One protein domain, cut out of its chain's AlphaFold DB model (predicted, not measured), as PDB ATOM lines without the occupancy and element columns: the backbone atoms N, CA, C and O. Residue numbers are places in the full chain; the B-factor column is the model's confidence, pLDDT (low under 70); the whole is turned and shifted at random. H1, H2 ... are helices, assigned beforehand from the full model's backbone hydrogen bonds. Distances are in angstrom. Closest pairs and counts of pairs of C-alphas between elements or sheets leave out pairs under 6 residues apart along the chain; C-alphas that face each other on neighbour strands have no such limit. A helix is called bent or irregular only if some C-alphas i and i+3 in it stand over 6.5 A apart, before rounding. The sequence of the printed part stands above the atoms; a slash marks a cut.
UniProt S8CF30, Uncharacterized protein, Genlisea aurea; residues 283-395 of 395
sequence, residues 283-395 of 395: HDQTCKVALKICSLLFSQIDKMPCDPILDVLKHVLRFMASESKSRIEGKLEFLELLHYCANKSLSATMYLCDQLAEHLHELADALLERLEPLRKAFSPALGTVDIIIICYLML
ATOM      1  N   HIS A 283     145.327  28.664 359.381       63.22
ATOM      2  CA  HIS A 283     145.842  27.474 358.692       63.22
ATOM      3  C   HIS A 283     144.797  26.794 357.791       63.22
ATOM      4  O   HIS A 283     145.169  26.272 356.738       63.22
ATOM      5  N   ASP A 284     143.510  26.901 358.146       68.19
ATOM      6  CA  ASP A 284     142.344  26.422 357.381       68.19
ATOM      7  C   ASP A 284     142.252  27.039 355.971       68.19
ATOM      8  O   ASP A 284     141.610  26.511 355.061       68.19
ATOM      9  N   GLN A 285     142.901  28.186 355.755       81.31
ATOM     10  CA  GLN A 285     142.915  28.851 354.457       81.31
ATOM     11  C   GLN A 285     143.868  28.178 353.470       81.31
ATOM     12  O   GLN A 285     143.617  28.229 352.268       81.31
ATOM     13  N   THR A 286     144.919  27.503 353.941       86.25
ATOM     14  CA  THR A 286     145.928  26.884 353.063       86.25
ATOM     15  C   THR A 286     145.297  25.793 352.194       86.25
ATOM     16  O   THR A 286     145.438  25.819 350.971       86.25
ATOM     17  N   CYS A 287     144.506  24.900 352.802       85.81
ATOM     18  CA  CYS A 287     143.771  23.846 352.097       85.81
ATOM     19  C   CYS A 287     142.727  24.421 351.131       85.81
ATOM     20  O   CYS A 287     142.619  23.965 349.995       85.81
ATOM     21  N   LYS A 288     142.014  25.486 351.523       88.69
ATOM     22  CA  LYS A 288     141.050  26.180 350.647       88.69
ATOM     23  C   LYS A 288     141.726  26.785 349.416       88.69
ATOM     24  O   LYS A 288     141.166  26.741 348.320       88.69
ATOM     25  N   VAL A 289     142.920  27.356 349.573       91.31
ATOM     26  CA  VAL A 289     143.709  27.874 348.446       91.31
ATOM     27  C   VAL A 289     144.183  26.728 347.554       91.31
ATOM     28  O   VAL A 289     144.002  26.812 346.340       91.31
ATOM     29  N   ALA A 290     144.702  25.642 348.131       93.75
ATOM     30  CA  ALA A 290     145.119  24.459 347.380       93.75
ATOM     31  C   ALA A 290     143.962  23.853 346.569       93.75
ATOM     32  O   ALA A 290     144.122  23.567 345.383       93.75
ATOM     33  N   LEU A 291     142.770  23.755 347.163       93.06
ATOM     34  CA  LEU A 291     141.561  23.288 346.489       93.06
ATOM     35  C   LEU A 291     141.174  24.186 345.308       93.06
ATOM     36  O   LEU A 291     140.848  23.687 344.233       93.06
ATOM     37  N   LYS A 292     141.243  25.515 345.471       95.62
ATOM     38  CA  LYS A 292     140.989  26.461 344.370       95.62
ATOM     39  C   LYS A 292     141.998  26.303 343.233       95.62
ATOM     40  O   LYS A 292     141.592  26.350 342.075       95.62
ATOM     41  N   ILE A 293     143.277  26.096 343.550       96.81
ATOM     42  CA  ILE A 293     144.321  25.831 342.551       96.81
ATOM     43  C   ILE A 293     144.001  24.541 341.791       96.81
ATOM     44  O   ILE A 293     143.910  24.571 340.568       96.81
ATOM     45  N   CYS A 294     143.736  23.440 342.501       95.25
ATOM     46  CA  CYS A 294     143.389  22.160 341.879       95.25
ATOM     47  C   CYS A 294     142.145  22.292 340.991       95.25
ATOM     48  O   CYS A 294     142.154  21.862 339.843       95.25
ATOM     49  N   SER A 295     141.099  22.963 341.476       95.25
ATOM     50  CA  SER A 295     139.878  23.224 340.706       95.25
ATOM     51  C   SER A 295     140.147  23.980 339.399       95.25
ATOM     52  O   SER A 295     139.657  23.584 338.339       95.25
ATOM     53  N   LEU A 296     140.981  25.027 339.440       95.88
ATOM     54  CA  LEU A 296     141.385  25.757 338.236       95.88
ATOM     55  C   LEU A 296     142.173  24.875 337.262       95.88
ATOM     56  O   LEU A 296     141.948  24.972 336.057       95.88
ATOM     57  N   LEU A 297     143.056  24.012 337.760       95.12
ATOM     58  CA  LEU A 297     143.825  23.073 336.939       95.12
ATOM     59  C   LEU A 297     142.911  22.055 336.243       95.12
ATOM     60  O   LEU A 297     142.964  21.920 335.022       95.12
ATOM     61  N   PHE A 298     141.996  21.419 336.983       92.56
ATOM     62  CA  PHE A 298     141.027  20.476 336.411       92.56
ATOM     63  C   PHE A 298     140.116  21.140 335.362       92.56
ATOM     64  O   PHE A 298     139.792  20.526 334.351       92.56
ATOM     65  N   SER A 299     139.763  22.422 335.532       93.06
ATOM     66  CA  SER A 299     138.950  23.178 334.555       93.06
ATOM     67  C   SER A 299     139.643  23.467 333.208       93.06
ATOM     68  O   SER A 299     139.027  24.018 332.280       93.06
ATOM     69  N   GLN A 300     140.936  23.148 333.108       92.06
ATOM     70  CA  GLN A 300     141.782  23.398 331.943       92.06
ATOM     71  C   GLN A 300     142.203  22.119 331.207       92.06
ATOM     72  O   GLN A 300     142.816  22.238 330.148       92.06
ATOM     73  N   ILE A 301     141.844  20.929 331.703       88.25
ATOM     74  CA  ILE A 301     142.282  19.631 331.153       88.25
ATOM     75  C   ILE A 301     141.945  19.482 329.668       88.25
ATOM     76  O   ILE A 301     142.807  19.102 328.883       88.25
ATOM     77  N   ASP A 302     140.745  19.879 329.249       86.12
ATOM     78  CA  ASP A 302     140.333  19.763 327.841       86.12
ATOM     79  C   ASP A 302     140.957  20.836 326.934       86.12
ATOM     80  O   ASP A 302     140.791  20.821 325.715       86.12
ATOM     81  N   LYS A 303     141.642  21.824 327.518       87.00
ATOM     82  CA  LYS A 303     142.126  23.015 326.808       87.00
ATOM     83  C   LYS A 303     143.618  22.952 326.510       87.00
ATOM     84  O   LYS A 303     144.092  23.810 325.760       87.00
ATOM     85  N   MET A 304     144.380  22.038 327.114       88.94
ATOM     86  CA  MET A 304     145.842  22.011 327.006       88.94
ATOM     87  C   MET A 304     146.451  20.641 327.333       88.94
ATOM     88  O   MET A 304     145.751  19.790 327.873       88.94
ATOM     89  N   PRO A 305     147.746  20.417 327.032       87.75
ATOM     90  CA  PRO A 305     148.433  19.190 327.424       87.75
ATOM     91  C   PRO A 305     148.341  18.929 328.929       87.75
ATOM     92  O   PRO A 305     148.356  19.863 329.733       87.75
ATOM     93  N   CYS A 306     148.268  17.652 329.300       87.69
ATOM     94  CA  CYS A 306     148.102  17.235 330.690       87.69
ATOM     95  C   CYS A 306     149.372  17.418 331.534       87.69
ATOM     96  O   CYS A 306     149.238  17.620 332.737       87.69
ATOM     97  N   ASP A 307     150.578  17.392 330.950       91.88
ATOM     98  CA  ASP A 307     151.828  17.387 331.734       91.88
ATOM     99  C   ASP A 307     151.995  18.633 332.629       91.88
ATOM    100  O   ASP A 307     152.166  18.462 333.835       91.88
ATOM    101  N   PRO A 308     151.817  19.883 332.142       93.38
ATOM    102  CA  PRO A 308     151.910  21.059 333.013       93.38
ATOM    103  C   PRO A 308     150.852  21.073 334.123       93.38
ATOM    104  O   PRO A 308     151.103  21.562 335.222       93.38
ATOM    105  N   ILE A 309     149.655  20.543 333.845       93.44
ATOM    106  CA  ILE A 309     148.582  20.422 334.838       93.44
ATOM    107  C   ILE A 309     148.998  19.433 335.929       93.44
ATOM    108  O   ILE A 309     148.879  19.730 337.119       93.44
ATOM    109  N   LEU A 310     149.504  18.275 335.514       92.88
ATOM    110  CA  LEU A 310     149.948  17.205 336.390       92.88
ATOM    111  C   LEU A 310     151.110  17.658 337.275       92.88
ATOM    112  O   LEU A 310     151.075  17.418 338.479       92.88
ATOM    113  N   ASP A 311     152.097  18.355 336.717       95.00
ATOM    114  CA  ASP A 311     153.255  18.841 337.468       95.00
ATOM    115  C   ASP A 311     152.844  19.803 338.585       95.00
ATOM    116  O   ASP A 311     153.252  19.625 339.739       95.00
ATOM    117  N   VAL A 312     151.969  20.773 338.287       96.19
ATOM    118  CA  VAL A 312     151.458  21.707 339.303       96.19
ATOM    119  C   VAL A 312     150.583  20.977 340.331       96.19
ATOM    120  O   VAL A 312     150.719  21.236 341.529       96.19
ATOM    121  N   LEU A 313     149.728  20.030 339.916       94.31
ATOM    122  CA  LEU A 313     148.923  19.213 340.837       94.31
ATOM    123  C   LEU A 313     149.808  18.416 341.803       94.31
ATOM    124  O   LEU A 313     149.653  18.541 343.020       94.31
ATOM    125  N   LYS A 314     150.771  17.643 341.279       93.56
ATOM    126  CA  LYS A 314     151.730  16.864 342.081       93.56
ATOM    127  C   LYS A 314     152.480  17.780 343.048       93.56
ATOM    128  O   LYS A 314     152.663  17.449 344.218       93.56
ATOM    129  N   HIS A 315     152.881  18.963 342.592       95.00
ATOM    130  CA  HIS A 315     153.576  19.937 343.422       95.00
ATOM    131  C   HIS A 315     152.727  20.444 344.600       95.00
ATOM    132  O   HIS A 315     153.181  20.419 345.747       95.00
ATOM    133  N   VAL A 316     151.487  20.868 344.337       94.44
ATOM    134  CA  VAL A 316     150.557  21.343 345.372       94.44
ATOM    135  C   VAL A 316     150.256  20.234 346.377       94.44
ATOM    136  O   VAL A 316     150.350  20.462 347.583       94.44
ATOM    137  N   LEU A 317     149.961  19.019 345.907       91.56
ATOM    138  CA  LEU A 317     149.658  17.880 346.776       91.56
ATOM    139  C   LEU A 317     150.849  17.497 347.662       91.56
ATOM    140  O   LEU A 317     150.668  17.306 348.863       91.56
ATOM    141  N   ARG A 318     152.074  17.471 347.119       91.00
ATOM    142  CA  ARG A 318     153.297  17.237 347.908       91.00
ATOM    143  C   ARG A 318     153.507  18.304 348.977       91.00
ATOM    144  O   ARG A 318     153.858  17.966 350.109       91.00
ATOM    145  N   PHE A 319     153.289  19.577 348.641       89.06
ATOM    146  CA  PHE A 319     153.384  20.659 349.619       89.06
ATOM    147  C   PHE A 319     152.368  20.451 350.752       89.06
ATOM    148  O   PHE A 319     152.750  20.428 351.923       89.06
ATOM    149  N   MET A 320     151.100  20.200 350.421       87.62
ATOM    150  CA  MET A 320     150.048  19.991 351.420       87.62
ATOM    151  C   MET A 320     150.283  18.738 352.277       87.62
ATOM    152  O   MET A 320     150.118  18.791 353.495       87.62
ATOM    153  N   ALA A 321     150.775  17.648 351.680       84.50
ATOM    154  CA  ALA A 321     151.200  16.445 352.396       84.50
ATOM    155  C   ALA A 321     152.350  16.725 353.374       84.50
ATOM    156  O   ALA A 321     152.483  16.071 354.409       84.50
ATOM    157  N   SER A 322     153.223  17.685 353.054       82.81
ATOM    158  CA  SER A 322     154.294  18.111 353.952       82.81
ATOM    159  C   SER A 322     153.783  18.908 355.154       82.81
ATOM    160  O   SER A 322     154.316  18.762 356.253       82.81
ATOM    161  N   GLU A 323     152.709  19.672 354.983       76.12
ATOM    162  CA  GLU A 323     152.146  20.526 356.030       76.12
ATOM    163  C   GLU A 323     151.198  19.773 356.977       76.12
ATOM    164  O   GLU A 323     151.240  19.975 358.197       76.12
ATOM    165  N   SER A 324     150.425  18.814 356.456       69.94
ATOM    166  CA  SER A 324     149.500  17.973 357.239       69.94
ATOM    167  C   SER A 324     150.199  17.062 358.266       69.94
ATOM    168  O   SER A 324     149.558  16.461 359.131       69.94
ATOM    169  N   LYS A 325     151.539  17.011 358.248       66.56
ATOM    170  CA  LYS A 325     152.380  16.263 359.200       66.56
ATOM    171  C   LYS A 325     152.246  16.744 360.644       66.56
ATOM    172  O   LYS A 325     152.479  15.955 361.556       66.56
ATOM    173  N   SER A 326     151.909  18.014 360.860       60.44
ATOM    174  CA  SER A 326     152.023  18.654 362.178       60.44
ATOM    175  C   SER A 326     150.746  18.626 363.035       60.44
ATOM    176  O   SER A 326     150.845  18.817 364.246       60.44
ATOM    177  N   ARG A 327     149.553  18.368 362.465       59.25
ATOM    178  CA  ARG A 327     148.271  18.516 363.190       59.25
ATOM    179  C   ARG A 327     147.161  17.604 362.658       59.25
ATOM    180  O   ARG A 327     147.105  17.351 361.465       59.25
ATOM    181  N   ILE A 328     146.259  17.139 363.531       59.00
ATOM    182  CA  ILE A 328     145.143  16.233 363.173       59.00
ATOM    183  C   ILE A 328     144.104  16.925 362.271       59.00
ATOM    184  O   ILE A 328     143.719  16.352 361.260       59.00
ATOM    185  N   GLU A 329     143.705  18.165 362.576       59.09
ATOM    186  CA  GLU A 329     142.742  18.939 361.760       59.09
ATOM    187  C   GLU A 329     143.232  19.142 360.315       59.09
ATOM    188  O   GLU A 329     142.487  18.915 359.367       59.09
ATOM    189  N   GLY A 330     144.523  19.446 360.134       65.38
ATOM    190  CA  GLY A 330     145.131  19.581 358.805       65.38
ATOM    191  C   GLY A 330     145.214  18.268 358.017       65.38
ATOM    192  O   GLY A 330     145.424  18.302 356.808       65.38
ATOM    193  N   LYS A 331     145.040  17.105 358.666       70.06
ATOM    194  CA  LYS A 331     144.953  15.812 357.970       70.06
ATOM    195  C   LYS A 331     143.587  15.615 357.324       70.06
ATOM    196  O   LYS A 331     143.548  15.117 356.208       70.06
ATOM    197  N   LEU A 332     142.497  16.019 357.982       74.25
ATOM    198  CA  LEU A 332     141.148  15.867 357.426       74.25
ATOM    199  C   LEU A 332     140.963  16.738 356.178       74.25
ATOM    200  O   LEU A 332     140.586  16.225 355.130       74.25
ATOM    201  N   GLU A 333     141.326  18.019 356.255       77.81
ATOM    202  CA  GLU A 333     141.247  18.937 355.106       77.81
ATOM    203  C   GLU A 333     142.137  18.482 353.935       77.81
ATOM    204  O   GLU A 333     141.806  18.669 352.764       77.81
ATOM    205  N   PHE A 334     143.278  17.856 354.239       81.75
ATOM    206  CA  PHE A 334     144.142  17.284 353.215       81.75
ATOM    207  C   PHE A 334     143.532  16.030 352.571       81.75
ATOM    208  O   PHE A 334     143.610  15.883 351.353       81.75
ATOM    209  N   LEU A 335     142.882  15.157 353.346       79.94
ATOM    210  CA  LEU A 335     142.143  14.010 352.804       79.94
ATOM    211  C   LEU A 335     140.988  14.459 351.900       79.94
ATOM    212  O   LEU A 335     140.798  13.882 350.833       79.94
ATOM    213  N   GLU A 336     140.266  15.520 352.268       83.25
ATOM    214  CA  GLU A 336     139.236  16.120 351.408       83.25
ATOM    215  C   GLU A 336     139.821  16.618 350.079       83.25
ATOM    216  O   GLU A 336     139.223  16.414 349.020       83.25
ATOM    217  N   LEU A 337     141.012  17.225 350.109       85.81
ATOM    218  CA  LEU A 337     141.719  17.650 348.900       85.81
ATOM    219  C   LEU A 337     142.122  16.458 348.018       85.81
ATOM    220  O   LEU A 337     141.952  16.527 346.798       85.81
ATOM    221  N   LEU A 338     142.632  15.372 348.610       85.12
ATOM    222  CA  LEU A 338     142.979  14.147 347.879       85.12
ATOM    223  C   LEU A 338     141.735  13.514 347.245       85.12
ATOM    224  O   LEU A 338     141.743  13.223 346.051       85.12
ATOM    225  N   HIS A 339     140.649  13.389 348.011       83.00
ATOM    226  CA  HIS A 339     139.371  12.868 347.530       83.00
ATOM    227  C   HIS A 339     138.804  13.716 346.384       83.00
ATOM    228  O   HIS A 339     138.350  13.184 345.370       83.00
ATOM    229  N   TYR A 340     138.882  15.047 346.494       87.44
ATOM    230  CA  TYR A 340     138.505  15.946 345.406       87.44
ATOM    231  C   TYR A 340     139.318  15.673 344.134       87.44
ATOM    232  O   TYR A 340     138.738  15.564 343.052       87.44
ATOM    233  N   CYS A 341     140.643  15.556 344.255       85.31
ATOM    234  CA  CYS A 341     141.521  15.318 343.112       85.31
ATOM    235  C   CYS A 341     141.246  13.959 342.458       85.31
ATOM    236  O   CYS A 341     141.114  13.910 341.237       85.31
ATOM    237  N   ALA A 342     141.072  12.899 343.254       82.25
ATOM    238  CA  ALA A 342     140.731  11.561 342.770       82.25
ATOM    239  C   ALA A 342     139.397  11.556 342.001       82.25
ATOM    240  O   ALA A 342     139.331  11.121 340.848       82.25
ATOM    241  N   ASN A 343     138.345  12.148 342.579       82.94
ATOM    242  CA  ASN A 343     137.039  12.245 341.924       82.94
ATOM    243  C   ASN A 343     137.096  13.041 340.618       82.94
ATOM    244  O   ASN A 343     136.437  12.689 339.641       82.94
ATOM    245  N   LYS A 344     137.861  14.139 340.586       83.25
ATOM    246  CA  LYS A 344     138.000  14.951 339.374       83.25
ATOM    247  C   LYS A 344     138.847  14.274 338.307       83.25
ATOM    248  O   LYS A 344     138.525  14.442 337.132       83.25
ATOM    249  N   SER A 345     139.848  13.474 338.680       81.94
ATOM    250  CA  SER A 345     140.590  12.685 337.698       81.94
ATOM    251  C   SER A 345     139.724  11.639 337.018       81.94
ATOM    252  O   SER A 345     139.887  11.469 335.826       81.94
ATOM    253  N   LEU A 346     138.731  11.029 337.677       74.62
ATOM    254  CA  LEU A 346     137.853  10.043 337.018       74.62
ATOM    255  C   LEU A 346     137.138  10.582 335.765       74.62
ATOM    256  O   LEU A 346     136.747   9.812 334.895       74.62
ATOM    257  N   SER A 347     136.953  11.901 335.678       75.31
ATOM    258  CA  SER A 347     136.350  12.576 334.521       75.31
ATOM    259  C   SER A 347     137.381  13.122 333.518       75.31
ATOM    260  O   SER A 347     136.996  13.823 332.586       75.31
ATOM    261  N   ALA A 348     138.674  12.863 333.723       78.81
ATOM    262  CA  ALA A 348     139.783  13.352 332.908       78.81
ATOM    263  C   ALA A 348     140.271  12.300 331.891       78.81
ATOM    264  O   ALA A 348     139.674  11.241 331.707       78.81
ATOM    265  N   THR A 349     141.371  12.605 331.196       79.31
ATOM    266  CA  THR A 349     142.018  11.668 330.268       79.31
ATOM    267  C   THR A 349     142.640  10.491 331.027       79.31
ATOM    268  O   THR A 349     143.210  10.688 332.097       79.31
ATOM    269  N   MET A 350     142.608   9.280 330.446       79.94
ATOM    270  CA  MET A 350     143.213   8.076 331.055       79.94
ATOM    271  C   MET A 350     144.659   8.307 331.512       79.94
ATOM    272  O   MET A 350     145.013   7.949 332.626       79.94
ATOM    273  N   TYR A 351     145.470   8.980 330.691       83.12
ATOM    274  CA  TYR A 351     146.855   9.299 331.042       83.12
ATOM    275  C   TYR A 351     146.968  10.138 332.326       83.12
ATOM    276  O   TYR A 351     147.793   9.837 333.186       83.12
ATOM    277  N   LEU A 352     146.133  11.174 332.481       81.56
ATOM    278  CA  LEU A 352     146.123  11.992 333.694       81.56
ATOM    279  C   LEU A 352     145.642  11.178 334.901       81.56
ATOM    280  O   LEU A 352     146.215  11.325 335.980       81.56
ATOM    281  N   CYS A 353     144.629  10.323 334.722       79.75
ATOM    282  CA  CYS A 353     144.143   9.420 335.766       79.75
ATOM    283  C   CYS A 353     145.254   8.511 336.282       79.75
ATOM    284  O   CYS A 353     145.509   8.504 337.481       79.75
ATOM    285  N   ASP A 354     145.930   7.793 335.384       78.44
ATOM    286  CA  ASP A 354     146.953   6.808 335.738       78.44
ATOM    287  C   ASP A 354     148.116   7.482 336.478       78.44
ATOM    288  O   ASP A 354     148.533   7.047 337.551       78.44
ATOM    289  N   GLN A 355     148.584   8.615 335.948       85.62
ATOM    290  CA  GLN A 355     149.690   9.372 336.529       85.62
ATOM    291  C   GLN A 355     149.360  10.028 337.871       85.62
ATOM    292  O   GLN A 355     150.245  10.193 338.719       85.62
ATOM    293  N   LEU A 356     148.115  10.470 338.060       82.31
ATOM    294  CA  LEU A 356     147.683  11.028 339.333       82.31
ATOM    295  C   LEU A 356     147.439   9.918 340.355       82.31
ATOM    296  O   LEU A 356     147.846  10.085 341.499       82.31
ATOM    297  N   ALA A 357     146.841   8.794 339.957       77.69
ATOM    298  CA  ALA A 357     146.615   7.639 340.821       77.69
ATOM    299  C   ALA A 357     147.936   7.083 341.369       77.69
ATOM    300  O   ALA A 357     148.061   6.910 342.579       77.69
ATOM    301  N   GLU A 358     148.945   6.901 340.511       82.56
ATOM    302  CA  GLU A 358     150.297   6.504 340.925       82.56
ATOM    303  C   GLU A 358     150.854   7.467 341.985       82.56
ATOM    304  O   GLU A 358     151.306   7.047 343.049       82.56
ATOM    305  N   HIS A 359     150.723   8.776 341.760       83.44
ATOM    306  CA  HIS A 359     151.210   9.766 342.715       83.44
ATOM    307  C   HIS A 359     150.410   9.813 344.028       83.44
ATOM    308  O   HIS A 359     150.976  10.030 345.101       83.44
ATOM    309  N   LEU A 360     149.092   9.628 343.968       80.56
ATOM    310  CA  LEU A 360     148.245   9.546 345.156       80.56
ATOM    311  C   LEU A 360     148.586   8.300 345.983       80.56
ATOM    312  O   LEU A 360     148.627   8.404 347.208       80.56
ATOM    313  N   HIS A 361     148.899   7.172 345.338       76.44
ATOM    314  CA  HIS A 361     149.403   5.973 346.008       76.44
ATOM    315  C   HIS A 361     150.738   6.230 346.715       76.44
ATOM    316  O   HIS A 361     150.843   5.943 347.904       76.44
ATOM    317  N   GLU A 362     151.710   6.871 346.058       83.81
ATOM    318  CA  GLU A 362     152.981   7.251 346.702       83.81
ATOM    319  C   GLU A 362     152.765   8.122 347.952       83.81
ATOM    320  O   GLU A 362     153.420   7.943 348.984       83.81
ATOM    321  N   LEU A 363     151.845   9.090 347.873       80.06
ATOM    322  CA  LEU A 363     151.502   9.945 349.009       80.06
ATOM    323  C   LEU A 363     150.806   9.151 350.121       80.06
ATOM    324  O   LEU A 363     151.085   9.397 351.295       80.06
ATOM    325  N   ALA A 364     149.926   8.213 349.768       71.50
ATOM    326  CA  ALA A 364     149.230   7.344 350.710       71.50
ATOM    327  C   ALA A 364     150.207   6.439 351.466       71.50
ATOM    328  O   ALA A 364     150.175   6.411 352.696       71.50
ATOM    329  N   ASP A 365     151.119   5.779 350.755       71.12
ATOM    330  CA  ASP A 365     152.141   4.907 351.337       71.12
ATOM    331  C   ASP A 365     153.038   5.697 352.292       71.12
ATOM    332  O   ASP A 365     153.225   5.319 353.452       71.12
ATOM    333  N   ALA A 366     153.491   6.878 351.860       73.94
ATOM    334  CA  ALA A 366     154.270   7.771 352.704       73.94
ATOM    335  C   ALA A 366     153.497   8.235 353.951       73.94
ATOM    336  O   ALA A 366     154.110   8.478 354.989       73.94
ATOM    337  N   LEU A 367     152.171   8.395 353.896       68.00
ATOM    338  CA  LEU A 367     151.356   8.715 355.075       68.00
ATOM    339  C   LEU A 367     151.184   7.499 355.988       68.00
ATOM    340  O   LEU A 367     151.297   7.646 357.206       68.00
ATOM    341  N   LEU A 368     150.945   6.315 355.424       66.31
ATOM    342  CA  LEU A 368     150.740   5.065 356.156       66.31
ATOM    343  C   LEU A 368     151.983   4.658 356.949       66.31
ATOM    344  O   LEU A 368     151.881   4.449 358.159       66.31
ATOM    345  N   GLU A 369     153.166   4.668 356.325       67.81
ATOM    346  CA  GLU A 369     154.441   4.412 357.013       67.81
ATOM    347  C   GLU A 369     154.640   5.333 358.229       67.81
ATOM    348  O   GLU A 369     155.209   4.948 359.253       67.81
ATOM    349  N   ARG A 370     154.128   6.565 358.146       63.12
ATOM    350  CA  ARG A 370     154.266   7.588 359.191       63.12
ATOM    351  C   ARG A 370     153.204   7.505 360.279       63.12
ATOM    352  O   ARG A 370     153.425   8.042 361.365       63.12
ATOM    353  N   LEU A 371     152.057   6.891 360.002       61.34
ATOM    354  CA  LEU A 371     150.996   6.645 360.982       61.34
ATOM    355  C   LEU A 371     151.219   5.339 361.757       61.34
ATOM    356  O   LEU A 371     150.669   5.178 362.845       61.34
ATOM    357  N   GLU A 372     152.075   4.449 361.261       59.97
ATOM    358  CA  GLU A 372     152.391   3.163 361.888       59.97
ATOM    359  C   GLU A 372     152.890   3.253 363.356       59.97
ATOM    360  O   GLU A 372     152.499   2.417 364.175       59.97
ATOM    361  N   PRO A 373     153.661   4.278 363.780       55.59
ATOM    362  CA  PRO A 373     153.995   4.490 365.193       55.59
ATOM    363  C   PRO A 373     152.783   4.868 366.064       55.59
ATOM    364  O   PRO A 373     152.701   4.447 367.216       55.59
ATOM    365  N   LEU A 374     151.819   5.626 365.521       48.69
ATOM    366  CA  LEU A 374     150.575   5.987 366.217       48.69
ATOM    367  C   LEU A 374     149.626   4.787 366.299       48.69
ATOM    368  O   LEU A 374     149.028   4.552 367.345       48.69
ATOM    369  N   ARG A 375     149.555   3.968 365.243       50.16
ATOM    370  CA  ARG A 375     148.830   2.690 365.242       50.16
ATOM    371  C   ARG A 375     149.334   1.751 366.342       50.16
ATOM    372  O   ARG A 375     148.533   1.123 367.028       50.16
ATOM    373  N   LYS A 376     150.654   1.688 366.545       53.12
ATOM    374  CA  LYS A 376     151.279   0.904 367.624       53.12
ATOM    375  C   LYS A 376     151.043   1.499 369.020       53.12
ATOM    376  O   LYS A 376     150.961   0.737 369.976       53.12
ATOM    377  N   ALA A 377     150.893   2.821 369.144       49.84
ATOM    378  CA  ALA A 377     150.650   3.509 370.419       49.84
ATOM    379  C   ALA A 377     149.170   3.525 370.867       49.84
ATOM    380  O   ALA A 377     148.902   3.539 372.064       49.84
ATOM    381  N   PHE A 378     148.211   3.509 369.933       46.12
ATOM    382  CA  PHE A 378     146.761   3.560 370.208       46.12
ATOM    383  C   PHE A 378     146.053   2.194 370.134       46.12
ATOM    384  O   PHE A 378     144.824   2.129 370.217       46.12
ATOM    385  N   SER A 379     146.812   1.099 370.016       46.22
ATOM    386  CA  SER A 379     146.305  -0.277 370.087       46.22
ATOM    387  C   SER A 379     145.975  -0.633 371.545       46.22
ATOM    388  O   SER A 379     146.761  -1.296 372.224       46.22
ATOM    389  N   PRO A 380     144.860  -0.099 372.081       48.22
ATOM    390  CA  PRO A 380     143.626  -0.880 372.016       48.22
ATOM    391  C   PRO A 380     142.311  -0.090 371.801       48.22
ATOM    392  O   PRO A 380     141.250  -0.695 371.920       48.22
ATOM    393  N   ALA A 381     142.324   1.218 371.506       44.94
ATOM    394  CA  ALA A 381     141.102   2.045 371.582       44.94
ATOM    395  C   ALA A 381     140.588   2.651 370.261       44.94
ATOM    396  O   ALA A 381     139.438   3.080 370.219       44.94
ATOM    397  N   LEU A 382     141.378   2.665 369.181       41.62
ATOM    398  CA  LEU A 382     140.864   2.985 367.842       41.62
ATOM    399  C   LEU A 382     140.962   1.752 366.950       41.62
ATOM    400  O   LEU A 382     142.046   1.219 366.711       41.62
ATOM    401  N   GLY A 383     139.802   1.271 366.509       41.38
ATOM    402  CA  GLY A 383     139.691   0.083 365.680       41.38
ATOM    403  C   GLY A 383     140.372   0.285 364.331       41.38
ATOM    404  O   GLY A 383     140.257   1.331 363.698       41.38
ATOM    405  N   THR A 384     141.024  -0.771 363.852       43.72
ATOM    406  CA  THR A 384     141.636  -0.910 362.520       43.72
ATOM    407  C   THR A 384     140.707  -0.480 361.367       43.72
ATOM    408  O   THR A 384     141.175  -0.181 360.275       43.72
ATOM    409  N   VAL A 385     139.398  -0.415 361.617       38.72
ATOM    410  CA  VAL A 385     138.340  -0.035 360.676       38.72
ATOM    411  C   VAL A 385     138.399   1.447 360.275       38.72
ATOM    412  O   VAL A 385     138.180   1.739 359.106       38.72
ATOM    413  N   ASP A 386     138.792   2.377 361.153       45.16
ATOM    414  CA  ASP A 386     138.766   3.816 360.816       45.16
ATOM    415  C   ASP A 386     139.895   4.221 359.850       45.16
ATOM    416  O   ASP A 386     139.699   5.030 358.946       45.16
ATOM    417  N   ILE A 387     141.074   3.603 359.979       45.69
ATOM    418  CA  ILE A 387     142.204   3.822 359.058       45.69
ATOM    419  C   ILE A 387     141.965   3.084 357.732       45.69
ATOM    420  O   ILE A 387     142.295   3.609 356.670       45.69
ATOM    421  N   ILE A 388     141.346   1.897 357.777       43.59
ATOM    422  CA  ILE A 388     140.986   1.137 356.575       43.59
ATOM    423  C   ILE A 388     139.888   1.850 355.781       43.59
ATOM    424  O   ILE A 388     140.005   1.886 354.568       43.59
ATOM    425  N   ILE A 389     138.887   2.482 356.408       46.56
ATOM    426  CA  ILE A 389     137.850   3.261 355.699       46.56
ATOM    427  C   ILE A 389     138.444   4.496 355.006       46.56
ATOM    428  O   ILE A 389     138.072   4.790 353.872       46.56
ATOM    429  N   ILE A 390     139.412   5.176 355.628       49.50
ATOM    430  CA  ILE A 390     140.139   6.292 354.995       49.50
ATOM    431  C   ILE A 390     140.933   5.810 353.769       49.50
ATOM    432  O   ILE A 390     140.986   6.510 352.763       49.50
ATOM    433  N   CYS A 391     141.491   4.596 353.818       44.88
ATOM    434  CA  CYS A 391     142.168   3.986 352.671       44.88
ATOM    435  C   CYS A 391     141.186   3.435 351.616       44.88
ATOM    436  O   CYS A 391     141.481   3.491 350.429       44.88
ATOM    437  N   TYR A 392     140.009   2.939 352.021       41.56
ATOM    438  CA  TYR A 392     138.981   2.389 351.126       41.56
ATOM    439  C   TYR A 392     138.208   3.471 350.356       41.56
ATOM    440  O   TYR A 392     137.606   3.166 349.338       41.56
ATOM    441  N   LEU A 393     138.218   4.721 350.834       43.53
ATOM    442  CA  LEU A 393     137.678   5.897 350.134       43.53
ATOM    443  C   LEU A 393     138.707   6.578 349.206       43.53
ATOM    444  O   LEU A 393     138.392   7.594 348.581       43.53
ATOM    445  N   MET A 394     139.937   6.053 349.164       42.69
ATOM    446  CA  MET A 394     141.026   6.477 348.276       42.69
ATOM    447  C   MET A 394     141.274   5.517 347.094       42.69
ATOM    448  O   MET A 394     142.169   5.775 346.292       42.69
ATOM    449  N   LEU A 395     140.476   4.450 346.981       38.25
ATOM    450  CA  LEU A 395     140.260   3.646 345.769       38.25
ATOM    451  C   LEU A 395     138.908   4.038 345.166       38.25
ATOM    452  O   LEU A 395     138.775   3.931 343.926       38.25
TER     453      LEU A 395
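What this domain is: This is residues 283 to 395 of the 395 residues of an uncharacterized protein of Genlisea aurea (UniProt S8CF30). H4, the longest helix, belongs to an up-and-down bundle of four, H1 to H4, each running against the one before; H1 and H3 lie over H2 and H4, and short H5 folds back near H4. The 113 printed residues hold five named helices, H1 to H5 in order, and no named strand: all helix. The whole is compact, with a radius of gyration of the C-alphas of 14.9 A, but elongated, 51 by 29 by 16 A.

Where its parts are: H4, residues 350 to 377, spans 40.3 A, with a kink of 37 degrees near residue 370; it is only just irregular, C-alphas 370 and 373 being 6.8 A apart. H3 is residues 329 to 345, 25.0 A; H2, 306 to 326, 31.8 A; H1, 284 to 298, 21.8 A; H5, 384 to 392, 12.2 A. C-alpha 284 is at (142.344, 26.422, 357.381), C-alpha 392 at (138.981, 2.389, 351.126).

How they stand to each other: H4 touches H2 with residues 352 to 363 alone, closest C-alphas Leu 352 and Cys 306, 6.4 A. H1 touches H3, closest C-alphas Leu 291 and Leu 337, 6.1 A, at a shallow tilt of 8 degrees. Every O i to N i+4 pair is within hydrogen-bond range in H3 and H5, against 10 of 11 in H1, 15 of 17 in H2 and 21 of 24 in H4.

The domain as a whole: The printed part has no cut and no long link. Residues 367 to 395 are among those under pLDDT 70.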